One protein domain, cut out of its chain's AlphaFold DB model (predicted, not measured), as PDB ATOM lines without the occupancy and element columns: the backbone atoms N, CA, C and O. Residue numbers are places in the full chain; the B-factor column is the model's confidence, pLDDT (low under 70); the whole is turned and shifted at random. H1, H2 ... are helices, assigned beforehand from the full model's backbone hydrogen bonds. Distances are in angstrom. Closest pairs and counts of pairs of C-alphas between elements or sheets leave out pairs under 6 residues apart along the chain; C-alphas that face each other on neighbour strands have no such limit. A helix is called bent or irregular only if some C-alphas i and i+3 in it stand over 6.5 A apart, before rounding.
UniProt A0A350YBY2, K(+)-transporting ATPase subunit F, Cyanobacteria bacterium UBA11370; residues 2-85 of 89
ATOM      1  N   LYS A   2     -40.169  18.665  19.711       68.19
ATOM      2  CA  LYS A   2     -39.736  17.525  20.556       68.19
ATOM      3  C   LYS A   2     -38.857  16.480  19.837       68.19
ATOM      4  O   LYS A   2     -37.901  15.990  20.422       68.19
ATOM      5  N   GLU A   3     -39.112  16.228  18.553       73.25
ATOM      6  CA  GLU A   3     -38.367  15.252  17.733       73.25
ATOM      7  C   GLU A   3     -36.867  15.573  17.601       73.25
ATOM      8  O   GLU A   3     -36.020  14.692  17.700       73.25
ATOM      9  N   ILE A   4     -36.517  16.857  17.449       73.56
ATOM     10  CA  ILE A   4     -35.119  17.295  17.293       73.56
ATOM     11  C   ILE A   4     -34.335  17.089  18.596       73.56
ATOM     12  O   ILE A   4     -33.155  16.743  18.565       73.56
ATOM     13  N   GLN A   5     -34.983  17.268  19.751       75.88
ATOM     14  CA  GLN A   5     -34.343  17.033  21.046       75.88
ATOM     15  C   GLN A   5     -34.119  15.544  21.294       75.88
ATOM     16  O   GLN A   5     -33.034  15.169  21.728       75.88
ATOM     17  N   ASN A   6     -35.092  14.709  20.928       75.94
ATOM     18  CA  ASN A   6     -34.977  13.263  21.061       75.94
ATOM     19  C   ASN A   6     -33.860  12.702  20.158       75.94
ATOM     20  O   ASN A   6     -33.041  11.903  20.600       75.94
ATOM     21  N   PHE A   7     -33.739  13.207  18.924       76.00
ATOM     22  CA  PHE A   7     -32.654  12.835  18.011       76.00
ATOM     23  C   PHE A   7     -31.268  13.247  18.532       76.00
ATOM     24  O   PHE A   7     -30.333  12.449  18.493       76.00
ATOM     25  N   ARG A   8     -31.122  14.465  19.081       72.31
ATOM     26  CA  ARG A   8     -29.850  14.884  19.702       72.31
ATOM     27  C   ARG A   8     -29.514  14.051  20.934       72.31
ATOM     28  O   ARG A   8     -28.353  13.715  21.118       72.31
ATOM     29  N   GLN A   9     -30.501  13.715  21.760       76.44
ATOM     30  CA  GLN A   9     -30.287  12.912  22.963       76.44
ATOM     31  C   GLN A   9     -29.867  11.480  22.609       76.44
ATOM     32  O   GLN A   9     -28.944  10.947  23.219       76.44
ATOM     33  N   ASN A  10     -30.456  10.908  21.559       75.25
ATOM     34  CA  ASN A  10     -30.097   9.589  21.047       75.25
ATOM     35  C   ASN A  10     -28.716   9.587  20.353       75.25
ATOM     36  O   ASN A  10     -27.951   8.639  20.509       75.25
ATOM     37  N   LEU A  11     -28.340  10.670  19.654       76.19
ATOM     38  CA  LEU A  11     -26.977  10.825  19.122       76.19
ATOM     39  C   LEU A  11     -25.927  10.978  20.221       76.19
ATOM     40  O   LEU A  11     -24.870  10.364  20.131       76.19
ATOM     41  N   LEU A  12     -26.198  11.799  21.239       77.25
ATOM     42  CA  LEU A  12     -25.259  12.010  22.340       77.25
ATOM     43  C   LEU A  12     -25.092  10.739  23.184       77.25
ATOM     44  O   LEU A  12     -23.962  10.412  23.524       77.25
ATOM     45  N   GLY A  13     -26.180  10.005  23.446       73.81
ATOM     46  CA  GLY A  13     -26.145   8.732  24.174       73.81
ATOM     47  C   GLY A  13     -25.352   7.648  23.439       73.81
ATOM     48  O   GLY A  13     -24.410   7.092  24.000       73.81
ATOM     49  N   ASN A  14     -25.638   7.434  22.150       73.62
ATOM     50  CA  ASN A  14     -24.868   6.479  21.345       73.62
ATOM     51  C   ASN A  14     -23.400   6.907  21.189       73.62
ATOM     52  O   ASN A  14     -22.511   6.061  21.188       73.62
ATOM     53  N   ALA A  15     -23.115   8.209  21.078       73.50
ATOM     54  CA  ALA A  15     -21.740   8.696  20.996       73.50
ATOM     55  C   ALA A  15     -20.950   8.408  22.280       73.50
ATOM     56  O   ALA A  15     -19.806   7.970  22.188       73.50
ATOM     57  N   SER A  16     -21.544   8.603  23.464       72.06
ATOM     58  CA  SER A  16     -20.887   8.256  24.731       72.06
ATOM     59  C   SER A  16     -20.650   6.755  24.876       72.06
ATOM     60  O   SER A  16     -19.556   6.369  25.272       72.06
ATOM     61  N   GLU A  17     -21.607   5.911  24.477       70.38
ATOM     62  CA  GLU A  17     -21.428   4.452  24.516       70.38
ATOM     63  C   GLU A  17     -20.306   3.990  23.576       70.38
ATOM     64  O   GLU A  17     -19.523   3.100  23.915       70.38
ATOM     65  N   ILE A  18     -20.183   4.618  22.405       67.81
ATOM     66  CA  ILE A  18     -19.082   4.357  21.474       67.81
ATOM     67  C   ILE A  18     -17.749   4.801  22.093       67.81
ATOM     68  O   ILE A  18     -16.783   4.047  22.046       67.81
ATOM     69  N   ILE A  19     -17.689   5.984  22.710       66.75
ATOM     70  CA  ILE A  19     -16.468   6.514  23.338       66.75
ATOM     71  C   ILE A  19     -16.019   5.649  24.526       66.75
ATOM     72  O   ILE A  19     -14.827   5.365  24.649       66.75
ATOM     73  N   GLU A  20     -16.942   5.179  25.364       70.88
ATOM     74  CA  GLU A  20     -16.621   4.284  26.485       70.88
ATOM     75  C   GLU A  20     -16.077   2.937  26.000       70.88
ATOM     76  O   GLU A  20     -15.040   2.475  26.486       70.88
ATOM     77  N   ARG A  21     -16.703   2.344  24.975       64.50
ATOM     78  CA  ARG A  21     -16.224   1.091  24.368       64.50
ATOM     79  C   ARG A  21     -14.854   1.250  23.710       64.50
ATOM     80  O   ARG A  21     -14.012   0.358  23.818       64.50
ATOM     81  N   ILE A  22     -14.604   2.398  23.079       64.62
ATOM     82  CA  ILE A  22     -13.285   2.767  22.552       64.62
ATOM     83  C   ILE A  22     -12.260   2.801  23.696       64.62
ATOM     84  O   ILE A  22     -11.189   2.208  23.581       64.62
ATOM     85  N   GLN A  23     -12.587   3.444  24.816       64.12
ATOM     86  CA  GLN A  23     -11.660   3.651  25.928       64.12
ATOM     87  C   GLN A  23     -11.275   2.351  26.656       64.12
ATOM     88  O   GLN A  23     -10.114   2.191  27.045       64.12
ATOM     89  N   GLU A  24     -12.200   1.400  26.816       63.84
ATOM     90  CA  GLU A  24     -11.882   0.090  27.406       63.84
ATOM     91  C   GLU A  24     -10.959  -0.747  26.508       63.84
ATOM     92  O   GLU A  24      -9.999  -1.352  26.992       63.84
ATOM     93  N   GLN A  25     -11.186  -0.734  25.192       59.34
ATOM     94  CA  GLN A  25     -10.341  -1.445  24.224       59.34
ATOM     95  C   GLN A  25      -8.923  -0.855  24.140       59.34
ATOM     96  O   GLN A  25      -7.949  -1.603  24.005       59.34
ATOM     97  N   TRP A  26      -8.781   0.467  24.300       57.69
ATOM     98  CA  TRP A  26      -7.484   1.161  24.329       57.69
ATOM     99  C   TRP A  26      -6.557   0.686  25.453       57.69
ATOM    100  O   TRP A  26      -5.335   0.768  25.318       57.69
ATOM    101  N   LYS A  27      -7.109   0.168  26.555       59.19
ATOM    102  CA  LYS A  27      -6.320  -0.254  27.718       59.19
ATOM    103  C   LYS A  27      -5.644  -1.617  27.530       59.19
ATOM    104  O   LYS A  27      -4.657  -1.897  28.207       59.19
ATOM    105  N   THR A  28      -6.149  -2.451  26.620       61.12
ATOM    106  CA  THR A  28      -5.747  -3.864  26.528       61.12
ATOM    107  C   THR A  28      -4.652  -4.118  25.488       61.12
ATOM    108  O   THR A  28      -3.833  -5.004  25.703       61.12
ATOM    109  N   ASN A  29      -4.571  -3.351  24.390       55.97
ATOM    110  CA  ASN A  29      -3.567  -3.585  23.337       55.97
ATOM    111  C   ASN A  29      -3.038  -2.277  22.707       55.97
ATOM    112  O   ASN A  29      -3.566  -1.826  21.691       55.97
ATOM    113  N   PRO A  30      -1.961  -1.678  23.252       63.09
ATOM    114  CA  PRO A  30      -1.386  -0.434  22.724       63.09
ATOM    115  C   PRO A  30      -0.609  -0.617  21.405       63.09
ATOM    116  O   PRO A  30      -0.357   0.353  20.694       63.09
ATOM    117  N   LEU A  31      -0.240  -1.854  21.053       63.19
ATOM    118  CA  LEU A  31       0.592  -2.172  19.886       63.19
ATOM    119  C   LEU A  31       0.018  -1.694  18.535       63.19
ATOM    120  O   LEU A  31       0.738  -0.998  17.817       63.19
ATOM    121  N   PRO A  32      -1.237  -2.011  18.157       66.50
ATOM    122  CA  PRO A  32      -1.793  -1.592  16.869       66.50
ATOM    123  C   PRO A  32      -1.939  -0.072  16.745       66.50
ATOM    124  O   PRO A  32      -1.648   0.480  15.686       66.50
ATOM    125  N   ILE A  33      -2.316   0.620  17.825       65.56
ATOM    126  CA  ILE A  33      -2.439   2.086  17.833       65.56
ATOM    127  C   ILE A  33      -1.064   2.729  17.666       65.56
ATOM    128  O   ILE A  33      -0.906   3.664  16.884       65.56
ATOM    129  N   GLN A  34      -0.053   2.205  18.355       67.50
ATOM    130  CA  GLN A  34       1.306   2.721  18.260       67.50
ATOM    131  C   GLN A  34       1.902   2.504  16.861       67.50
ATOM    132  O   GLN A  34       2.516   3.419  16.320       67.50
ATOM    133  N   LEU A  35       1.676   1.337  16.246       68.50
ATOM    134  CA  LEU A  35       2.081   1.042  14.863       68.50
ATOM    135  C   LEU A  35       1.398   1.960  13.853       68.50
ATOM    136  O   LEU A  35       2.041   2.463  12.936       68.50
ATOM    137  N   PHE A  36       0.108   2.206  14.041       69.81
ATOM    138  CA  PHE A  36      -0.664   3.112  13.206       69.81
ATOM    139  C   PHE A  36      -0.163   4.551  13.299       69.81
ATOM    140  O   PHE A  36       0.073   5.192  12.278       69.81
ATOM    141  N   LEU A  37       0.052   5.044  14.522       70.56
ATOM    142  CA  LEU A  37       0.583   6.385  14.746       70.56
ATOM    143  C   LEU A  37       1.986   6.520  14.146       70.56
ATOM    144  O   LEU A  37       2.276   7.523  13.502       70.56
ATOM    145  N   LEU A  38       2.832   5.496  14.312       77.69
ATOM    146  CA  LEU A  38       4.168   5.435  13.723       77.69
ATOM    147  C   LEU A  38       4.104   5.475  12.188       77.69
ATOM    148  O   LEU A  38       4.896   6.180  11.569       77.69
ATOM    149  N   LEU A  39       3.148   4.766  11.580       69.75
ATOM    150  CA  LEU A  39       2.935   4.753  10.133       69.75
ATOM    151  C   LEU A  39       2.465   6.124   9.622       69.75
ATOM    152  O   LEU A  39       3.027   6.638   8.658       69.75
ATOM    153  N   CYS A  40       1.488   6.750  10.291       70.31
ATOM    154  CA  CYS A  40       1.037   8.106   9.967       70.31
ATOM    155  C   CYS A  40       2.173   9.124  10.108       70.31
ATOM    156  O   CYS A  40       2.341   9.987   9.250       70.31
ATOM    157  N   LEU A  41       2.971   9.013  11.170       72.94
ATOM    158  CA  LEU A  41       4.085   9.916  11.420       72.94
ATOM    159  C   LEU A  41       5.191   9.735  10.369       72.94
ATOM    160  O   LEU A  41       5.672  10.724   9.825       72.94
ATOM    161  N   ASN A  42       5.536   8.495  10.013       73.62
ATOM    162  CA  ASN A  42       6.480   8.190   8.934       73.62
ATOM    163  C   ASN A  42       6.002   8.778   7.595       73.62
ATOM    164  O   ASN A  42       6.770   9.432   6.890       73.62
ATOM    165  N   LEU A  43       4.707   8.634   7.305       67.62
ATOM    166  CA  LEU A  43       4.099   9.123   6.074       67.62
ATOM    167  C   LEU A  43       4.019  10.649   5.988       67.62
ATOM    168  O   LEU A  43       4.046  11.176   4.886       67.62
ATOM    169  N   VAL A  44       3.891  11.371   7.102       70.44
ATOM    170  CA  VAL A  44       3.916  12.845   7.090       70.44
ATOM    171  C   VAL A  44       5.354  13.350   7.027       70.44
ATOM    172  O   VAL A  44       5.642  14.289   6.288       70.44
ATOM    173  N   ILE A  45       6.267  12.712   7.763       68.94
ATOM    174  CA  ILE A  45       7.670  13.125   7.832       68.94
ATOM    175  C   ILE A  45       8.375  12.912   6.491       68.94
ATOM    176  O   ILE A  45       9.094  13.806   6.064       68.94
ATOM    177  N   ALA A  46       8.161  11.789   5.799       68.81
ATOM    178  CA  ALA A  46       8.836  11.512   4.530       68.81
ATOM    179  C   ALA A  46       8.624  12.614   3.458       68.81
ATOM    180  O   ALA A  46       9.615  13.191   3.016       68.81
ATOM    181  N   PRO A  47       7.389  12.996   3.078       65.50
ATOM    182  CA  PRO A  47       7.143  14.084   2.135       65.50
ATOM    183  C   PRO A  47       7.404  15.474   2.726       65.50
ATOM    184  O   PRO A  47       7.726  16.382   1.967       65.50
ATOM    185  N   ALA A  48       7.297  15.676   4.048       66.38
ATOM    186  CA  ALA A  48       7.661  16.955   4.668       66.38
ATOM    187  C   ALA A  48       9.174  17.213   4.609       66.38
ATOM    188  O   ALA A  48       9.594  18.343   4.365       66.38
ATOM    189  N   VAL A  49       9.988  16.170   4.793       63.81
ATOM    190  CA  VAL A  49      11.444  16.229   4.617       63.81
ATOM    191  C   VAL A  49      11.787  16.422   3.144       63.81
ATOM    192  O   VAL A  49      12.589  17.300   2.843       63.81
ATOM    193  N   ASP A  50      11.133  15.691   2.237       65.44
ATOM    194  CA  ASP A  50      11.373  15.789   0.789       65.44
ATOM    195  C   ASP A  50      11.040  17.196   0.243       65.44
ATOM    196  O   ASP A  50      11.826  17.808  -0.485       65.44
ATOM    197  N   ALA A  51       9.926  17.779   0.704       64.12
ATOM    198  CA  ALA A  51       9.552  19.161   0.406       64.12
ATOM    199  C   ALA A  51      10.508  20.195   1.033       64.12
ATOM    200  O   ALA A  51      10.740  21.249   0.440       64.12
ATOM    201  N   ALA A  52      11.081  19.913   2.208       63.41
ATOM    202  CA  ALA A  52      12.058  20.789   2.860       63.41
ATOM    203  C   ALA A  52      13.443  20.746   2.188       63.41
ATOM    204  O   ALA A  52      14.180  21.729   2.253       63.41
ATOM    205  N   THR A  53      13.792  19.644   1.513       63.50
ATOM    206  CA  THR A  53      15.049  19.506   0.758       63.50
ATOM    207  C   THR A  53      15.062  20.222  -0.595       63.50
ATOM    208  O   THR A  53      16.111  20.274  -1.234       63.50
ATOM    209  N   GLY A  54      13.950  20.831  -1.025       55.25
ATOM    210  CA  GLY A  54      13.926  21.717  -2.196       55.25
ATOM    211  C   GLY A  54      14.124  21.017  -3.543       55.25
ATOM    212  O   GLY A  54      14.423  21.679  -4.534       55.25
ATOM    213  N   VAL A  55      13.959  19.692  -3.602       59.97
ATOM    214  CA  VAL A  55      13.859  18.969  -4.874       59.97
ATOM    215  C   VAL A  55      12.514  19.336  -5.491       59.97
ATOM    216  O   VAL A  55      11.477  19.143  -4.858       59.97
ATOM    217  N   ASP A  56      12.523  19.892  -6.705       64.88
ATOM    218  CA  ASP A  56      11.310  20.262  -7.436       64.88
ATOM    219  C   ASP A  56      10.371  19.055  -7.546       64.88
ATOM    220  O   ASP A  56      10.528  18.176  -8.403       64.88
ATOM    221  N   ILE A  57       9.376  19.006  -6.658       64.38
ATOM    222  CA  ILE A  57       8.357  17.968  -6.677       64.38
ATOM    223  C   ILE A  57       7.564  18.159  -7.965       64.38
ATOM    224  O   ILE A  57       6.694  19.023  -8.093       64.38
ATOM    225  N   THR A  58       7.890  17.330  -8.956       71.62
ATOM    226  CA  THR A  58       7.173  17.264 -10.225       71.62
ATOM    227  C   THR A  58       5.678  17.120  -9.938       71.62
ATOM    228  O   THR A  58       5.286  16.325  -9.087       71.62
ATOM    229  N   ARG A  59       4.811  17.830 -10.679       70.81
ATOM    230  CA  ARG A  59       3.340  17.780 -10.504       70.81
ATOM    231  C   ARG A  59       2.793  16.357 -10.329       70.81
ATOM    232  O   ARG A  59       1.896  16.143  -9.524       70.81
ATOM    233  N   LYS A  60       3.351  15.375 -11.047       70.94
ATOM    234  CA  LYS A  60       2.988  13.954 -10.909       70.94
ATOM    235  C   LYS A  60       3.264  13.388  -9.511       70.94
ATOM    236  O   LYS A  60       2.427  12.657  -9.001       70.94
ATOM    237  N   ALA A  61       4.393  13.734  -8.897       72.62
ATOM    238  CA  ALA A  61       4.745  13.317  -7.543       72.62
ATOM    239  C   ALA A  61       3.817  13.962  -6.503       72.62
ATOM    240  O   ALA A  61       3.345  13.271  -5.608       72.62
ATOM    241  N   ALA A  62       3.445  15.235  -6.680       73.62
ATOM    242  CA  ALA A  62       2.466  15.891  -5.809       73.62
ATOM    243  C   ALA A  62       1.089  15.198  -5.852       73.62
ATOM    244  O   ALA A  62       0.495  14.928  -4.808       73.62
ATOM    245  N   TYR A  63       0.599  14.838  -7.047       74.31
ATOM    246  CA  TYR A  63      -0.639  14.059  -7.184       74.31
ATOM    247  C   TYR A  63      -0.508  12.640  -6.616       74.31
ATOM    248  O   TYR A  63      -1.434  12.169  -5.958       74.31
ATOM    249  N   ALA A  64       0.628  11.970  -6.831       76.56
ATOM    250  CA  ALA A  64       0.879  10.640  -6.279       76.56
ATOM    251  C   ALA A  64       0.870  10.657  -4.744       76.56
ATOM    252  O   ALA A  64       0.211   9.818  -4.137       76.56
ATOM    253  N   LEU A  65       1.518  11.646  -4.123       76.31
ATOM    254  CA  LEU A  65       1.515  11.839  -2.671       76.31
ATOM    255  C   LEU A  65       0.118  12.172  -2.138       76.31
ATOM    256  O   LEU A  65      -0.286  11.628  -1.114       76.31
ATOM    257  N   GLY A  66      -0.652  13.006  -2.845       76.81
ATOM    258  CA  GLY A  66      -2.034  13.313  -2.468       76.81
ATOM    259  C   GLY A  66      -2.946  12.082  -2.486       76.81
ATOM    260  O   GLY A  66      -3.680  11.838  -1.528       76.81
ATOM    261  N   ILE A  67      -2.867  11.267  -3.546       77.62
ATOM    262  CA  ILE A  67      -3.638  10.019  -3.660       77.62
ATOM    263  C   ILE A  67      -3.180   9.014  -2.600       77.62
ATOM    264  O   ILE A  67      -4.018   8.413  -1.932       77.62
ATOM    265  N   LEU A  68      -1.867   8.863  -2.408       79.88
ATOM    266  CA  LEU A  68      -1.300   7.975  -1.395       79.88
ATOM    267  C   LEU A  68      -1.776   8.366   0.010       79.88
ATOM    268  O   LEU A  68      -2.224   7.506   0.766       79.88
ATOM    269  N   GLY A  69      -1.769   9.663   0.328       79.31
ATOM    270  CA  GLY A  69      -2.299  10.189   1.584       79.31
ATOM    271  C   GLY A  69      -3.792   9.906   1.765       79.31
ATOM    272  O   GLY A  69      -4.203   9.474   2.838       79.31
ATOM    273  N   MET A  70      -4.604  10.077   0.716       76.31
ATOM    274  CA  MET A  70      -6.043   9.783   0.764       76.31
ATOM    275  C   MET A  70      -6.325   8.286   0.966       76.31
ATOM    276  O   MET A  70      -7.174   7.928   1.783       76.31
ATOM    277  N   VAL A  71      -5.602   7.407   0.266       81.62
ATOM    278  CA  VAL A  71      -5.725   5.948   0.423       81.62
ATOM    279  C   VAL A  71      -5.334   5.532   1.832       81.62
ATOM    280  O   VAL A  71      -6.058   4.760   2.458       81.62
ATOM    281  N   ILE A  72      -4.231   6.067   2.356       80.75
ATOM    282  CA  ILE A  72      -3.777   5.732   3.703       80.75
ATOM    283  C   ILE A  72      -4.748   6.275   4.747       80.75
ATOM    284  O   ILE A  72      -5.070   5.540   5.667       80.75
ATOM    285  N   ALA A  73      -5.307   7.476   4.581       78.88
ATOM    286  CA  ALA A  73      -6.367   7.975   5.458       78.88
ATOM    287  C   ALA A  73      -7.604   7.054   5.457       78.88
ATOM    288  O   ALA A  73      -8.151   6.752   6.517       78.88
ATOM    289  N   GLY A  74      -8.013   6.550   4.287       79.44
ATOM    290  CA  GLY A  74      -9.096   5.570   4.168       79.44
ATOM    291  C   GLY A  74      -8.765   4.234   4.836       79.44
ATOM    292  O   GLY A  74      -9.584   3.705   5.587       79.44
ATOM    293  N   LEU A  75      -7.547   3.721   4.633       79.50
ATOM    294  CA  LEU A  75      -7.043   2.524   5.314       79.50
ATOM    295  C   LEU A  75      -6.996   2.729   6.826       79.50
ATOM    296  O   LEU A  75      -7.322   1.828   7.591       79.50
ATOM    297  N   CYS A  76      -6.612   3.929   7.243       79.88
ATOM    298  CA  CYS A  76      -6.526   4.319   8.627       79.88
ATOM    299  C   CYS A  76      -7.903   4.215   9.291       79.88
ATOM    300  O   CYS A  76      -8.060   3.527  10.297       79.88
ATOM    301  N   VAL A  77      -8.924   4.819   8.681       81.38
ATOM    302  CA  VAL A  77     -10.310   4.707   9.152       81.38
ATOM    303  C   VAL A  77     -10.794   3.257   9.109       81.38
ATOM    304  O   VAL A  77     -11.404   2.801  10.070       81.38
ATOM    305  N   TYR A  78     -10.497   2.510   8.042       78.62
ATOM    306  CA  TYR A  78     -10.894   1.106   7.918       78.62
ATOM    307  C   TYR A  78     -10.320   0.243   9.042       78.62
ATOM    308  O   TYR A  78     -11.066  -0.477   9.693       78.62
ATOM    309  N   LEU A  79      -9.018   0.343   9.310       78.00
ATOM    310  CA  LEU A  79      -8.365  -0.422  10.370       78.00
ATOM    311  C   LEU A  79      -8.901  -0.034  11.742       78.00
ATOM    312  O   LEU A  79      -9.150  -0.907  12.562       78.00
ATOM    313  N   VAL A  80      -9.137   1.256  11.971       74.06
ATOM    314  CA  VAL A  80      -9.785   1.751  13.187       74.06
ATOM    315  C   VAL A  80     -11.173   1.115  13.347       74.06
ATOM    316  O   VAL A  80     -11.474   0.571  14.403       74.06
ATOM    317  N   VAL A  81     -11.991   1.091  12.290       75.69
ATOM    318  CA  VAL A  81     -13.325   0.461  12.300       75.69
ATOM    319  C   VAL A  81     -13.252  -1.054  12.508       75.69
ATOM    320  O   VAL A  81     -14.012  -1.579  13.316       75.69
ATOM    321  N   VAL A  82     -12.348  -1.754  11.820       75.19
ATOM    322  CA  VAL A  82     -12.149  -3.208  11.957       75.19
ATOM    323  C   VAL A  82     -11.692  -3.563  13.367       75.19
ATOM    324  O   VAL A  82     -12.207  -4.507  13.956       75.19
ATOM    325  N   ILE A  83     -10.771  -2.783  13.934       69.44
ATOM    326  CA  ILE A  83     -10.312  -2.966  15.315       69.44
ATOM    327  C   ILE A  83     -11.460  -2.707  16.299       69.44
ATOM    328  O   ILE A  83     -11.569  -3.427  17.285       69.44
ATOM    329  N   PHE A  84     -12.329  -1.723  16.039       60.94
ATOM    330  CA  PHE A  84     -13.472  -1.412  16.905       60.94
ATOM    331  C   PHE A  84     -14.682  -2.343  16.736       60.94
ATOM    332  O   PHE A  84     -15.541  -2.371  17.616       60.94
ATOM    333  N   GLN A  85     -14.777  -3.105  15.643       60.56
ATOM    334  CA  GLN A  85     -15.833  -4.099  15.412       60.56
ATOM    335  C   GLN A  85     -15.250  -5.500  15.167       60.56
ATOM    336  O   GLN A  85     -15.470  -6.071  14.096       60.56
TER     337      GLN A  85
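AT A GLANCE: This is residues 2 to 85 of the 89 residues of the protein "K(+)-transporting ATPase subunit F" of Cyanobacteria bacterium UBA11370 (UniProt A0A350YBY2). Two long helices, H2 and H3, run side by side in opposite ways as a loose helical hairpin, and a third long helix, H1, meets its open end at a corner and sticks out from there as an arm with residues 2 to 17, giving an L-like outline. The 84 printed residues hold three named helices, H1, H2 and H3 in that order along the chain, and no named strand; the class is all helix. The whole is extended, with a radius of gyration of the C-alphas of 18.8 A, and its C-alphas span 58 by 35 by 19 A, only just flat.

IN THESE COORDINATES: Find C-alpha 2 at (-39.736, 17.525, 20.556); there H1 begins, and it runs over residues 2 to 26, 36.4 A from first to last C-alpha. Go on past three residues to C-alpha 30 at (-1.386, -0.434, 22.724), where H2 begins; it covers residues 30 to 52 and measures 32.0 A. H2 is neither bent nor irregular, but only just: C-alphas 44 and 47 are 6.0 A apart. After six more residues comes H3, residues 59 to 84, the longest helix by residues at 37.4 A, which ends with C-alpha 84 at (-13.472, -1.412, 16.905).

HOW THE PARTS SIT: Begin with H1 and look for what follows it: H1 and H2 meet only through their link. Look next at Ile 22 of H1 and Phe 84 of H3, whose C-alphas, the closest of the two helices, are 7.0 A apart. H1 and H3 are close but not clearly touching, and their lines stand about perpendicular at 90 degrees. Then compare H2 with H3, a hairpin: they only just touch, with 3 pairs of C-alphas within 8 A, and H3 does so with residues 65 to 76 alone. Their closest C-alphas are those of Phe 36 and Cys 76, 7.5 A apart. They run opposite ways at a shallow tilt of 10 degrees. In the backbone of H1 and H3 every O i to N i+4 pair is within hydrogen-bond range; in H2, 18 of 19 are.

THE WHOLE: The C-alphas of Lys 2 and Val 55 are the two farthest apart, at 59.3 A. Residues 2 to 17, which belong to H1, stand free; without them the body of 68 residues spans 46 by 18 by 15 A. The printed part has no cut. The link from H1 to H2 is tight and that from H2 to H3 is short; neither is long. The mean pLDDT of the printed part is 70.5, and in the B-factor column you will find 37 residues under 70, among them residues 21 to 36 and 45 to 57.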